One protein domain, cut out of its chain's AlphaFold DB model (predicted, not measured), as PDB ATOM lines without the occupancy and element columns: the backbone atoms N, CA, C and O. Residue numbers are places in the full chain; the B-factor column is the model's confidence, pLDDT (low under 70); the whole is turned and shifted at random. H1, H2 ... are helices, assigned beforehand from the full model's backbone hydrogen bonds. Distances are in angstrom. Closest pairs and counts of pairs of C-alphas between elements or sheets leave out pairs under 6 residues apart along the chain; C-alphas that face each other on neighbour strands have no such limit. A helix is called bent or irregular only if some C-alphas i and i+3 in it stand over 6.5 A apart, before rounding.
ATOM      1  N   SER A  51      41.095  46.475 -36.392       91.75
ATOM      2  CA  SER A  51      41.887  45.638 -35.486       91.75
ATOM      3  C   SER A  51      41.361  45.659 -34.045       91.75
ATOM      4  O   SER A  51      41.321  44.604 -33.408       91.75
ATOM      5  N   GLU A  52      40.901  46.811 -33.554       92.81
ATOM      6  CA  GLU A  52      40.283  46.964 -32.233       92.81
ATOM      7  C   GLU A  52      38.909  46.293 -32.182       92.81
ATOM      8  O   GLU A  52      38.621  45.549 -31.242       92.81
ATOM      9  N   LEU A  53      38.097  46.476 -33.230       94.75
ATOM     10  CA  LEU A  53      36.815  45.783 -33.388       94.75
ATOM     11  C   LEU A  53      37.006  44.268 -33.366       94.75
ATOM     12  O   LEU A  53      36.312  43.557 -32.643       94.75
ATOM     13  N   ALA A  54      37.986  43.771 -34.112       95.81
ATOM     14  CA  ALA A  54      38.327  42.363 -34.155       95.81
ATOM     15  C   ALA A  54      38.757  41.838 -32.779       95.81
ATOM     16  O   ALA A  54      38.244  40.810 -32.346       95.81
ATOM     17  N   ASN A  55      39.628  42.552 -32.060       95.06
ATOM     18  CA  ASN A  55      40.074  42.144 -30.723       95.06
ATOM     19  C   ASN A  55      38.904  42.047 -29.738       95.06
ATOM     20  O   ASN A  55      38.756  41.035 -29.052       95.06
ATOM     21  N   ARG A  56      38.043  43.070 -29.702       95.19
ATOM     22  CA  ARG A  56      36.877  43.074 -28.816       95.19
ATOM     23  C   ARG A  56      35.856  42.011 -29.210       95.19
ATOM     24  O   ARG A  56      35.317  41.341 -28.339       95.19
ATOM     25  N   PHE A  57      35.617  41.799 -30.503       96.00
ATOM     26  CA  PHE A  57      34.701  40.762 -30.984       96.00
ATOM     27  C   PHE A  57      35.173  39.356 -30.596       96.00
ATOM     28  O   PHE A  57      34.366  38.520 -30.181       96.00
ATOM     29  N   GLU A  58      36.479  39.092 -30.675       95.25
ATOM     30  CA  GLU A  58      37.049  37.833 -30.194       95.25
ATOM     31  C   GLU A  58      36.875  37.662 -28.679       95.25
ATOM     32  O   GLU A  58      36.539  36.567 -28.238       95.25
ATOM     33  N   ALA A  59      37.052  38.717 -27.881       93.06
ATOM     34  CA  ALA A  59      36.898  38.642 -26.428       93.06
ATOM     35  C   ALA A  59      35.427  38.494 -25.986       93.06
ATOM     36  O   ALA A  59      35.089  37.599 -25.211       93.06
ATOM     37  N   ASP A  60      34.544  39.343 -26.514       92.75
ATOM     38  CA  ASP A  60      33.178  39.515 -26.008       92.75
ATOM     39  C   ASP A  60      32.164  38.580 -26.687       92.75
ATOM     40  O   ASP A  60      31.145  38.213 -26.086       92.75
ATOM     41  N   CYS A  61      32.405  38.208 -27.952       94.31
ATOM     42  CA  CYS A  61      31.416  37.503 -28.770       94.31
ATOM     43  C   CYS A  61      31.770  36.035 -29.024       94.31
ATOM     44  O   CYS A  61      30.856  35.211 -29.051       94.31
ATOM     45  N   PHE A  62      33.049  35.660 -29.167       93.88
ATOM     46  CA  PHE A  62      33.425  34.255 -29.415       93.88
ATOM     47  C   PHE A  62      32.916  33.256 -28.370       93.88
ATOM     48  O   PHE A  62      32.474  32.187 -28.800       93.88
ATOM     49  N   PRO A  63      32.903  33.559 -27.054       94.88
ATOM     50  CA  PRO A  63      32.399  32.623 -26.047       94.88
ATOM     51  C   PRO A  63      30.947  32.174 -26.269       94.88
ATOM     52  O   PRO A  63      30.554  31.115 -25.796       94.88
ATOM     53  N   ARG A  64      30.153  32.945 -27.026       93.69
ATOM     54  CA  ARG A  64      28.755  32.620 -27.364       93.69
ATOM     55  C   ARG A  64      28.632  31.582 -28.481       93.69
ATOM     56  O   ARG A  64      27.556  31.035 -28.700       93.69
ATOM     57  N   TYR A  65      29.709  31.337 -29.221       92.44
ATOM     58  CA  TYR A  65      29.729  30.430 -30.361       92.44
ATOM     59  C   TYR A  65      30.365  29.090 -29.993       92.44
ATOM     60  O   TYR A  65      31.274  29.015 -29.166       92.44
ATOM     61  N   SER A  66      29.947  28.027 -30.683       90.88
ATOM     62  CA  SER A  66      30.579  26.711 -30.553       90.88
ATOM     63  C   SER A  66      32.065  26.758 -30.925       90.88
ATOM     64  O   SER A  66      32.489  27.573 -31.750       90.88
ATOM     65  N   ALA A  67      32.862  25.834 -30.383       91.00
ATOM     66  CA  ALA A  67      34.300  25.759 -30.658       91.00
ATOM     67  C   ALA A  67      34.626  25.686 -32.166       91.00
ATOM     68  O   ALA A  67      35.605  26.280 -32.628       91.00
ATOM     69  N   ASN A  68      33.785  25.006 -32.956       89.12
ATOM     70  CA  ASN A  68      33.951  24.929 -34.408       89.12
ATOM     71  C   ASN A  68      33.656  26.268 -35.110       89.12
ATOM     72  O   ASN A  68      34.399  26.682 -36.004       89.12
ATOM     73  N   SER A  69      32.607  26.975 -34.680       92.69
ATOM     74  CA  SER A  69      32.300  28.317 -35.182       92.69
ATOM     75  C   SER A  69      33.414  29.304 -34.833       92.69
ATOM     76  O   SER A  69      33.873  30.024 -35.714       92.69
ATOM     77  N   GLN A  70      33.943  29.267 -33.605       95.19
ATOM     78  CA  GLN A  70      35.098  30.084 -33.212       95.19
ATOM     79  C   GLN A  70      36.323  29.799 -34.093       95.19
ATOM     80  O   GLN A  70      36.985  30.720 -34.563       95.19
ATOM     81  N   ARG A  71      36.629  28.521 -34.362       93.75
ATOM     82  CA  ARG A  71      37.740  28.128 -35.246       93.75
ATOM     83  C   ARG A  71      37.559  28.673 -36.666       93.75
ATOM     84  O   ARG A  71      38.508  29.210 -37.237       93.75
ATOM     85  N   SER A  72      36.346  28.565 -37.207       94.00
ATOM     86  CA  SER A  72      36.001  29.090 -38.534       94.00
ATOM     87  C   SER A  72      36.133  30.612 -38.576       94.00
ATOM     88  O   SER A  72      36.784  31.150 -39.468       94.00
ATOM     89  N   TYR A  73      35.612  31.306 -37.560       96.38
ATOM     90  CA  TYR A  73      35.694  32.762 -37.456       96.38
ATOM     91  C   TYR A  73      37.144  33.233 -37.370       96.38
ATOM     92  O   TYR A  73      37.517  34.129 -38.117       96.38
ATOM     93  N   ARG A  74      38.001  32.584 -36.568       95.94
ATOM     94  CA  ARG A  74      39.445  32.889 -36.538       95.94
ATOM     95  C   ARG A  74      40.095  32.737 -37.910       95.94
ATOM     96  O   ARG A  74      40.918  33.564 -38.291       95.94
ATOM     97  N   SER A  75      39.741  31.693 -38.660       96.31
ATOM     98  CA  SER A  75      40.264  31.483 -40.015       96.31
ATOM     99  C   SER A  75      39.856  32.613 -40.962       96.31
ATOM    100  O   SER A  75      40.708  33.142 -41.673       96.31
ATOM    101  N   TRP A  76      38.588  33.032 -40.927       96.25
ATOM    102  CA  TRP A  76      38.066  34.118 -41.764       96.25
ATOM    103  C   TRP A  76      38.527  35.507 -41.319       96.25
ATOM    104  O   TRP A  76      38.661  36.403 -42.145       96.25
ATOM    105  N   LEU A  77      38.829  35.687 -40.034       96.12
ATOM    106  CA  LEU A  77      39.281  36.958 -39.483       96.12
ATOM    107  C   LEU A  77      40.724  37.291 -39.883       96.12
ATOM    108  O   LEU A  77      41.049  38.460 -40.057       96.12
ATOM    109  N   LYS A  78      41.586  36.286 -40.087       95.38
ATOM    110  CA  LYS A  78      42.978  36.480 -40.537       95.38
ATOM    111  C   LYS A  78      43.100  37.344 -41.806       95.38
ATOM    112  O   LYS A  78      43.809  38.349 -41.757       95.38
ATOM    113  N   PRO A  79      42.444  37.008 -42.936       91.25
ATOM    114  CA  PRO A  79      42.527  37.832 -44.137       91.25
ATOM    115  C   PRO A  79      41.812  39.180 -43.977       91.25
ATOM    116  O   PRO A  79      42.287  40.169 -44.525       91.25
ATOM    117  N   LEU A  80      40.733  39.263 -43.186       92.75
ATOM    118  CA  LEU A  80      40.086  40.546 -42.884       92.75
ATOM    119  C   LEU A  80      41.019  41.482 -42.111       92.75
ATOM    120  O   LEU A  80      41.145  42.642 -42.476       92.75
ATOM    121  N   ARG A  81      41.737  40.984 -41.096       93.50
ATOM    122  CA  ARG A  81      42.738  41.763 -40.348       93.50
ATOM    123  C   ARG A  81      43.870  42.252 -41.248       93.50
ATOM    124  O   ARG A  81      44.331  43.370 -41.062       93.50
ATOM    125  N   ARG A  82      44.298  41.450 -42.228       89.19
ATOM    126  CA  ARG A  82      45.335  41.853 -43.191       89.19
ATOM    127  C   ARG A  82      44.892  43.030 -44.063       89.19
ATOM    128  O   ARG A  82      45.711  43.893 -44.345       89.19
ATOM    129  N   VAL A  83      43.633  43.043 -44.500       88.56
ATOM    130  CA  VAL A  83      43.121  44.061 -45.434       88.56
ATOM    131  C   VAL A  83      42.566  45.282 -44.704       88.56
ATOM    132  O   VAL A  83      42.906  46.408 -45.038       88.56
ATOM    133  N   PHE A  84      41.719  45.060 -43.701       87.50
ATOM    134  CA  PHE A  84      40.981  46.113 -43.009       87.50
ATOM    135  C   PHE A  84      41.621  46.536 -41.692       87.50
ATOM    136  O   PHE A  84      41.227  47.557 -41.159       87.50
ATOM    137  N   GLY A  85      42.600  45.795 -41.162       87.62
ATOM    138  CA  GLY A  85      43.192  46.010 -39.833       87.62
ATOM    139  C   GLY A  85      43.415  47.469 -39.421       87.62
ATOM    140  O   GLY A  85      42.921  47.842 -38.357       87.62
ATOM    141  N   PRO A  86      44.129  48.286 -40.217       84.31
ATOM    142  CA  PRO A  86      44.404  49.678 -39.870       84.31
ATOM    143  C   PRO A  86      43.266  50.646 -40.226       84.31
ATOM    144  O   PRO A  86      43.353  51.814 -39.862       84.31
ATOM    145  N   VAL A  87      42.240  50.185 -40.944       82.94
ATOM    146  CA  VAL A  87      41.153  51.014 -41.470       82.94
ATOM    147  C   VAL A  87      40.202  51.399 -40.331       82.94
ATOM    148  O   VAL A  87      39.779  50.507 -39.581       82.94
ATOM    149  N   PRO A  88      39.835  52.685 -40.203       88.50
ATOM    150  CA  PRO A  88      38.768  53.126 -39.311       88.50
ATOM    151  C   PRO A  88      37.454  52.428 -39.655       88.50
ATOM    152  O   PRO A  88      37.055  52.365 -40.817       88.50
ATOM    153  N   ILE A  89      36.752  51.883 -38.663       90.94
ATOM    154  CA  ILE A  89      35.521  51.122 -38.931       90.94
ATOM    155  C   ILE A  89      34.394  51.989 -39.506       90.94
ATOM    156  O   ILE A  89      33.576  51.470 -40.261       90.94
ATOM    157  N   ALA A  90      34.395  53.293 -39.207       88.06
ATOM    158  CA  ALA A  90      33.474  54.276 -39.777       88.06
ATOM    159  C   ALA A  90      33.692  54.487 -41.290       88.06
ATOM    160  O   ALA A  90      32.753  54.807 -42.015       88.06
ATOM    161  N   ASP A  91      34.902  54.215 -41.789       86.00
ATOM    162  CA  ASP A  91      35.261  54.371 -43.203       86.00
ATOM    163  C   ASP A  91      35.036  53.104 -44.034       86.00
ATOM    164  O   ASP A  91      35.213  53.102 -45.258       86.00
ATOM    165  N   ILE A  92      34.650  51.988 -43.413       89.81
ATOM    166  CA  ILE A  92      34.371  50.755 -44.150       89.81
ATOM    167  C   ILE A  92      33.070  50.933 -44.940       89.81
ATOM    168  O   ILE A  92      31.993  51.051 -44.378       89.81
ATOM    169  N   ARG A  93      33.151  50.905 -46.273       88.00
ATOM    170  CA  ARG A  93      32.002  51.063 -47.180       88.00
ATOM    171  C   ARG A  93      31.683  49.760 -47.910       88.00
ATOM    172  O   ARG A  93      32.534  48.876 -48.033       88.00
ATOM    173  N   GLN A  94      30.483  49.674 -48.489       92.06
ATOM    174  CA  GLN A  94      30.106  48.551 -49.363       92.06
ATOM    175  C   GLN A  94      31.079  48.369 -50.532       92.06
ATOM    176  O   GLN A  94      31.404  47.237 -50.873       92.06
ATOM    177  N   SER A  95      31.606  49.460 -51.097       84.69
ATOM    178  CA  SER A  95      32.604  49.408 -52.174       84.69
ATOM    179  C   SER A  95      33.897  48.698 -51.755       84.69
ATOM    180  O   SER A  95      34.494  47.989 -52.564       84.69
ATOM    181  N   HIS A  96      34.320  48.819 -50.493       89.31
ATOM    182  CA  HIS A  96      35.490  48.103 -49.983       89.31
ATOM    183  C   HIS A  96      35.214  46.598 -49.868       89.31
ATOM    184  O   HIS A  96      36.047  45.783 -50.268       89.31
ATOM    185  N   ALA A  97      34.027  46.222 -49.381       89.50
ATOM    186  CA  ALA A  97      33.602  44.825 -49.331       89.50
ATOM    187  C   ALA A  97      33.402  44.226 -50.736       89.50
ATOM    188  O   ALA A  97      33.766  43.074 -50.952       89.50
ATOM    189  N   ALA A  98      32.887  45.000 -51.698       89.31
ATOM    190  CA  ALA A  98      32.750  44.589 -53.098       89.31
ATOM    191  C   ALA A  98      34.118  44.268 -53.707       89.31
ATOM    192  O   ALA A  98      34.351  43.147 -54.141       89.31
ATOM    193  N   ARG A  99      35.075  45.201 -53.601       87.50
ATOM    194  CA  ARG A  99      36.454  44.995 -54.071       87.50
ATOM    195  C   ARG A  99      37.116  43.778 -53.428       87.50
ATOM    196  O   ARG A  99      37.858  43.062 -54.091       87.50
ATOM    197  N   TYR A 100      36.847  43.533 -52.146       90.88
ATOM    198  CA  TYR A 100      37.338  42.348 -51.447       90.88
ATOM    199  C   TYR A 100      36.758  41.045 -52.019       90.88
ATOM    200  O   TYR A 100      37.485  40.065 -52.183       90.88
ATOM    201  N   LEU A 101      35.458  41.027 -52.332       90.81
ATOM    202  CA  LEU A 101      34.805  39.893 -52.988       90.81
ATOM    203  C   LEU A 101      35.362  39.672 -54.397       90.81
ATOM    204  O   LEU A 101      35.684  38.531 -54.729       90.81
ATOM    205  N   ASP A 102      35.490  40.731 -55.195       87.81
ATOM    206  CA  ASP A 102      35.918  40.670 -56.598       87.81
ATOM    207  C   ASP A 102      37.379  40.228 -56.739       87.81
ATOM    208  O   ASP A 102      37.717  39.460 -57.637       87.81
ATOM    209  N   ALA A 103      38.244  40.641 -55.809       87.75
ATOM    210  CA  ALA A 103      39.650  40.244 -55.789       87.75
ATOM    211  C   ALA A 103      39.880  38.795 -55.310       87.75
ATOM    212  O   ALA A 103      40.997  38.280 -55.399       87.75
ATOM    213  N   SER A 104      38.864  38.124 -54.756       89.75
ATOM    214  CA  SER A 104      39.041  36.797 -54.166       89.75
ATOM    215  C   SER A 104      38.903  35.673 -55.189       89.75
ATOM    216  O   SER A 104      37.843  35.453 -55.771       89.75
ATOM    217  N   LYS A 105      39.949  34.845 -55.296       90.62
ATOM    218  CA  LYS A 105      39.910  33.584 -56.057       90.62
ATOM    219  C   LYS A 105      38.888  32.583 -55.492       90.62
ATOM    220  O   LYS A 105      38.337  31.774 -56.231       90.62
ATOM    221  N   TYR A 106      38.625  32.623 -54.182       92.31
ATOM    222  CA  TYR A 106      37.779  31.650 -53.483       92.31
ATOM    223  C   TYR A 106      36.447  32.279 -53.058       92.31
ATOM    224  O   TYR A 106      36.271  32.672 -51.901       92.31
ATOM    225  N   LYS A 107      35.490  32.334 -53.992       93.06
ATOM    226  CA  LYS A 107      34.201  33.041 -53.849       93.06
ATOM    227  C   LYS A 107      33.420  32.675 -52.581       93.06
ATOM    228  O   LYS A 107      33.014  33.563 -51.836       93.06
ATOM    229  N   VAL A 108      33.270  31.381 -52.281       93.12
ATOM    230  CA  VAL A 108      32.543  30.912 -51.082       93.12
ATOM    231  C   VAL A 108      33.234  31.383 -49.797       93.12
ATOM    232  O   VAL A 108      32.583  31.876 -48.879       93.12
ATOM    233  N   SER A 109      34.564  31.282 -49.729       94.44
ATOM    234  CA  SER A 109      35.330  31.745 -48.563       94.44
ATOM    235  C   SER A 109      35.212  33.263 -48.387       94.44
ATOM    236  O   SER A 109      34.968  33.735 -47.277       94.44
ATOM    237  N   ALA A 110      35.271  34.019 -49.489       94.62
ATOM    238  CA  ALA A 110      35.079  35.468 -49.498       94.62
ATOM    239  C   ALA A 110      33.686  35.865 -48.988       94.62
ATOM    240  O   ALA A 110      33.562  36.737 -48.130       94.62
ATOM    241  N   ASN A 111      32.639  35.160 -49.430       97.06
ATOM    242  CA  ASN A 111      31.281  35.355 -48.930       97.06
ATOM    243  C   ASN A 111      31.200  35.154 -47.414       97.06
ATOM    244  O   ASN A 111      30.559  35.945 -46.717       97.06
ATOM    245  N   ARG A 112      31.836  34.102 -46.879       96.56
ATOM    246  CA  ARG A 112      31.871  33.841 -45.430       96.56
ATOM    247  C   ARG A 112      32.646  34.931 -44.678       96.56
ATOM    248  O   ARG A 112      32.162  35.394 -43.650       96.56
ATOM    249  N   GLN A 113      33.770  35.406 -45.217       97.06
ATOM    250  CA  GLN A 113      34.559  36.510 -44.651       97.06
ATOM    251  C   GLN A 113      33.767  37.825 -44.616       97.06
ATOM    252  O   GLN A 113      33.651  38.438 -43.560       97.06
ATOM    253  N   VAL A 114      33.130  38.229 -45.718       96.88
ATOM    254  CA  VAL A 114      32.291  39.442 -45.750       96.88
ATOM    255  C   VAL A 114      31.060  39.310 -44.854       96.88
ATOM    256  O   VAL A 114      30.642  40.279 -44.225       96.88
ATOM    257  N   SER A 115      30.504  38.101 -44.720       97.31
ATOM    258  CA  SER A 115      29.440  37.842 -43.740       97.31
ATOM    259  C   SER A 115      29.924  38.088 -42.311       97.31
ATOM    260  O   SER A 115      29.225  38.744 -41.547       97.31
ATOM    261  N   LEU A 116      31.121  37.607 -41.958       97.69
ATOM    262  CA  LEU A 116      31.721  37.857 -40.648       97.69
ATOM    263  C   LEU A 116      32.003  39.349 -40.434       97.69
ATOM    264  O   LEU A 116      31.661  39.873 -39.380       97.69
ATOM    265  N   LEU A 117      32.550  40.044 -41.438       97.44
ATOM    266  CA  LEU A 117      32.769  41.492 -41.386       97.44
ATOM    267  C   LEU A 117      31.459  42.241 -41.096       97.44
ATOM    268  O   LEU A 117      31.414  43.074 -40.196       97.44
ATOM    269  N   SER A 118      30.374  41.891 -41.792       98.00
ATOM    270  CA  SER A 118      29.049  42.461 -41.537       98.00
ATOM    271  C   SER A 118      28.548  42.163 -40.122       98.00
ATOM    272  O   SER A 118      27.952  43.040 -39.507       98.00
ATOM    273  N   VAL A 119      28.769  40.959 -39.586       97.25
ATOM    274  CA  VAL A 119      28.391  40.625 -38.200       97.25
ATOM    275  C   VAL A 119      29.173  41.482 -37.202       97.25
ATOM    276  O   VAL A 119      28.584  42.029 -36.278       97.25
ATOM    277  N   MET A 120      30.480  41.647 -37.411       97.69
ATOM    278  CA  MET A 120      31.328  42.470 -36.548       97.69
ATOM    279  C   MET A 120      30.905  43.940 -36.567       97.69
ATOM    280  O   MET A 120      30.794  44.549 -35.511       97.69
ATOM    281  N   LEU A 121      30.604  44.502 -37.741       96.88
ATOM    282  CA  LEU A 121      30.088  45.871 -37.843       96.88
ATOM    283  C   LEU A 121      28.708  46.016 -37.182       96.88
ATOM    284  O   LEU A 121      28.417  47.052 -36.602       96.88
ATOM    285  N   GLY A 122      27.880  44.969 -37.189       97.31
ATOM    286  CA  GLY A 122      26.638  44.946 -36.408       97.31
ATOM    287  C   GLY A 122      26.879  45.003 -34.894       97.31
ATOM    288  O   GLY A 122      26.173  45.716 -34.187       97.31
ATOM    289  N   GLU A 123      27.901  44.307 -34.388       96.44
ATOM    290  CA  GLU A 123      28.311  44.436 -32.982       96.44
ATOM    291  C   GLU A 123      28.897  45.817 -32.677       96.44
ATOM    292  O   GLU A 123      28.633  46.352 -31.605       96.44
ATOM    293  N   ALA A 124      29.624  46.422 -33.620       94.31
ATOM    294  CA  ALA A 124      30.113  47.791 -33.484       94.31
ATOM    295  C   ALA A 124      28.957  48.792 -33.337       94.31
ATOM    296  O   ALA A 124      29.019  49.637 -32.451       94.31
ATOM    297  N   VAL A 125      27.870  48.635 -34.107       94.25
ATOM    298  CA  VAL A 125      26.631  49.415 -33.910       94.25
ATOM    299  C   VAL A 125      26.053  49.190 -32.516       94.25
ATOM    300  O   VAL A 125      25.764  50.137 -31.795       94.25
ATOM    301  N   ARG A 126      25.945  47.931 -32.076       91.06
ATOM    302  CA  ARG A 126      25.436  47.596 -30.734       91.06
ATOM    303  C   ARG A 126      26.297  48.175 -29.602       91.06
ATOM    304  O   ARG A 126      25.807  48.350 -28.490       91.06
ATOM    305  N   TRP A 127      27.583  48.399 -29.848       89.31
ATOM    306  CA  TRP A 127      28.509  49.023 -28.901       89.31
ATOM    307  C   TRP A 127      28.562  50.544 -29.006       89.31
ATOM    308  O   TRP A 127      29.354  51.137 -28.276       89.31
ATOM    309  N   GLY A 128      27.779  51.140 -29.908       84.69
ATOM    310  CA  GLY A 128      27.807  52.569 -30.181       84.69
ATOM    311  C   GLY A 128      29.131  53.024 -30.781       84.69
ATOM    312  O   GLY A 128      29.564  54.117 -30.493       84.69
TER     313      GLY A 128
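What this domain is: This is residues 51 to 128 of the 313 residues of the protein "Tyrosine-type recombinase/integrase" of Rhodothermales bacterium (UniProt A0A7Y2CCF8). Two helical hairpins are set crosswise: the long helices H2 and H4 cross as an X nearly at right angles, and each has a shorter helix folded against it, H1 along the last part of H2 and H3 along the first part of H4. H1 also meets the later part of H4, and the turn between H3 and H4 sticks out with residues 103 to 108, of which 107 to 108 belong to H4. The printed part has 78 residues with four named helices, in the order H1, H2, H3, H4, and no named strand; the class is all helix. The whole is compact, with a radius of gyration of the C-alphas of 12.1 A, and spans 32 by 28 by 17 A.

How they stand to each other: H1, residues 51 to 60, and H2, residues 67 to 84, form a helical hairpin and run opposite ways at a shallow tilt of 13 degrees. H1 touches H2 at residues 77 to 84 of H2 alone; the closest C-alphas are those of Ser 51 and Arg 81, 6.3 A apart. H2 touches the hub, H4, residues 107 to 126, and stands about perpendicular to it at 89 degrees. Their closest C-alphas, of Trp 76 and Gln 113, are 5.1 A apart. H1 touches H4 at residues 120 to 124 of H4 alone, about perpendicular at 78 degrees, with the C-alphas of Phe 57 and Met 120 closest at 6.7 A. H3, residues 94 to 102, forms a helical hairpin with H4. They run opposite ways at a shallow tilt of 22 degrees, and their closest C-alphas, of Leu 101 and Ala 110, are 5.6 A apart. H2 and H3 are near each other, with 6 pairs of C-alphas within 10 A, while H1 and H3 are apart. In H1, H3 and H4 every O i to N i+4 pair is within hydrogen-bond range; in H2, 12 of 14 are.

Where its parts are: H1 begins at C-alpha 51, at (41.887, 45.638, -35.486), and is 14.3 A long. H2 is 24.7 A long, with a kink of 33 degrees near residue 78; it is neither bent nor irregular, but only just: C-alphas 76 and 79 are 6.3 A apart. H3 begins at C-alpha 94, at (30.106, 48.551, -49.363), and is 12.2 A long. H4 is 28.7 A long and ends at C-alpha 126, at (25.436, 47.596, -30.734).

The domain as a whole: The two C-alphas farthest apart are those of Lys 105 and Gly 128, at 34.3 A. The printed part has no cut. The link from H3 to H4 is tight, those from H1 to H2 and from H2 to H3 are short, and no link is long. The mean pLDDT of the printed part is 92.5, and no printed residue is under 70.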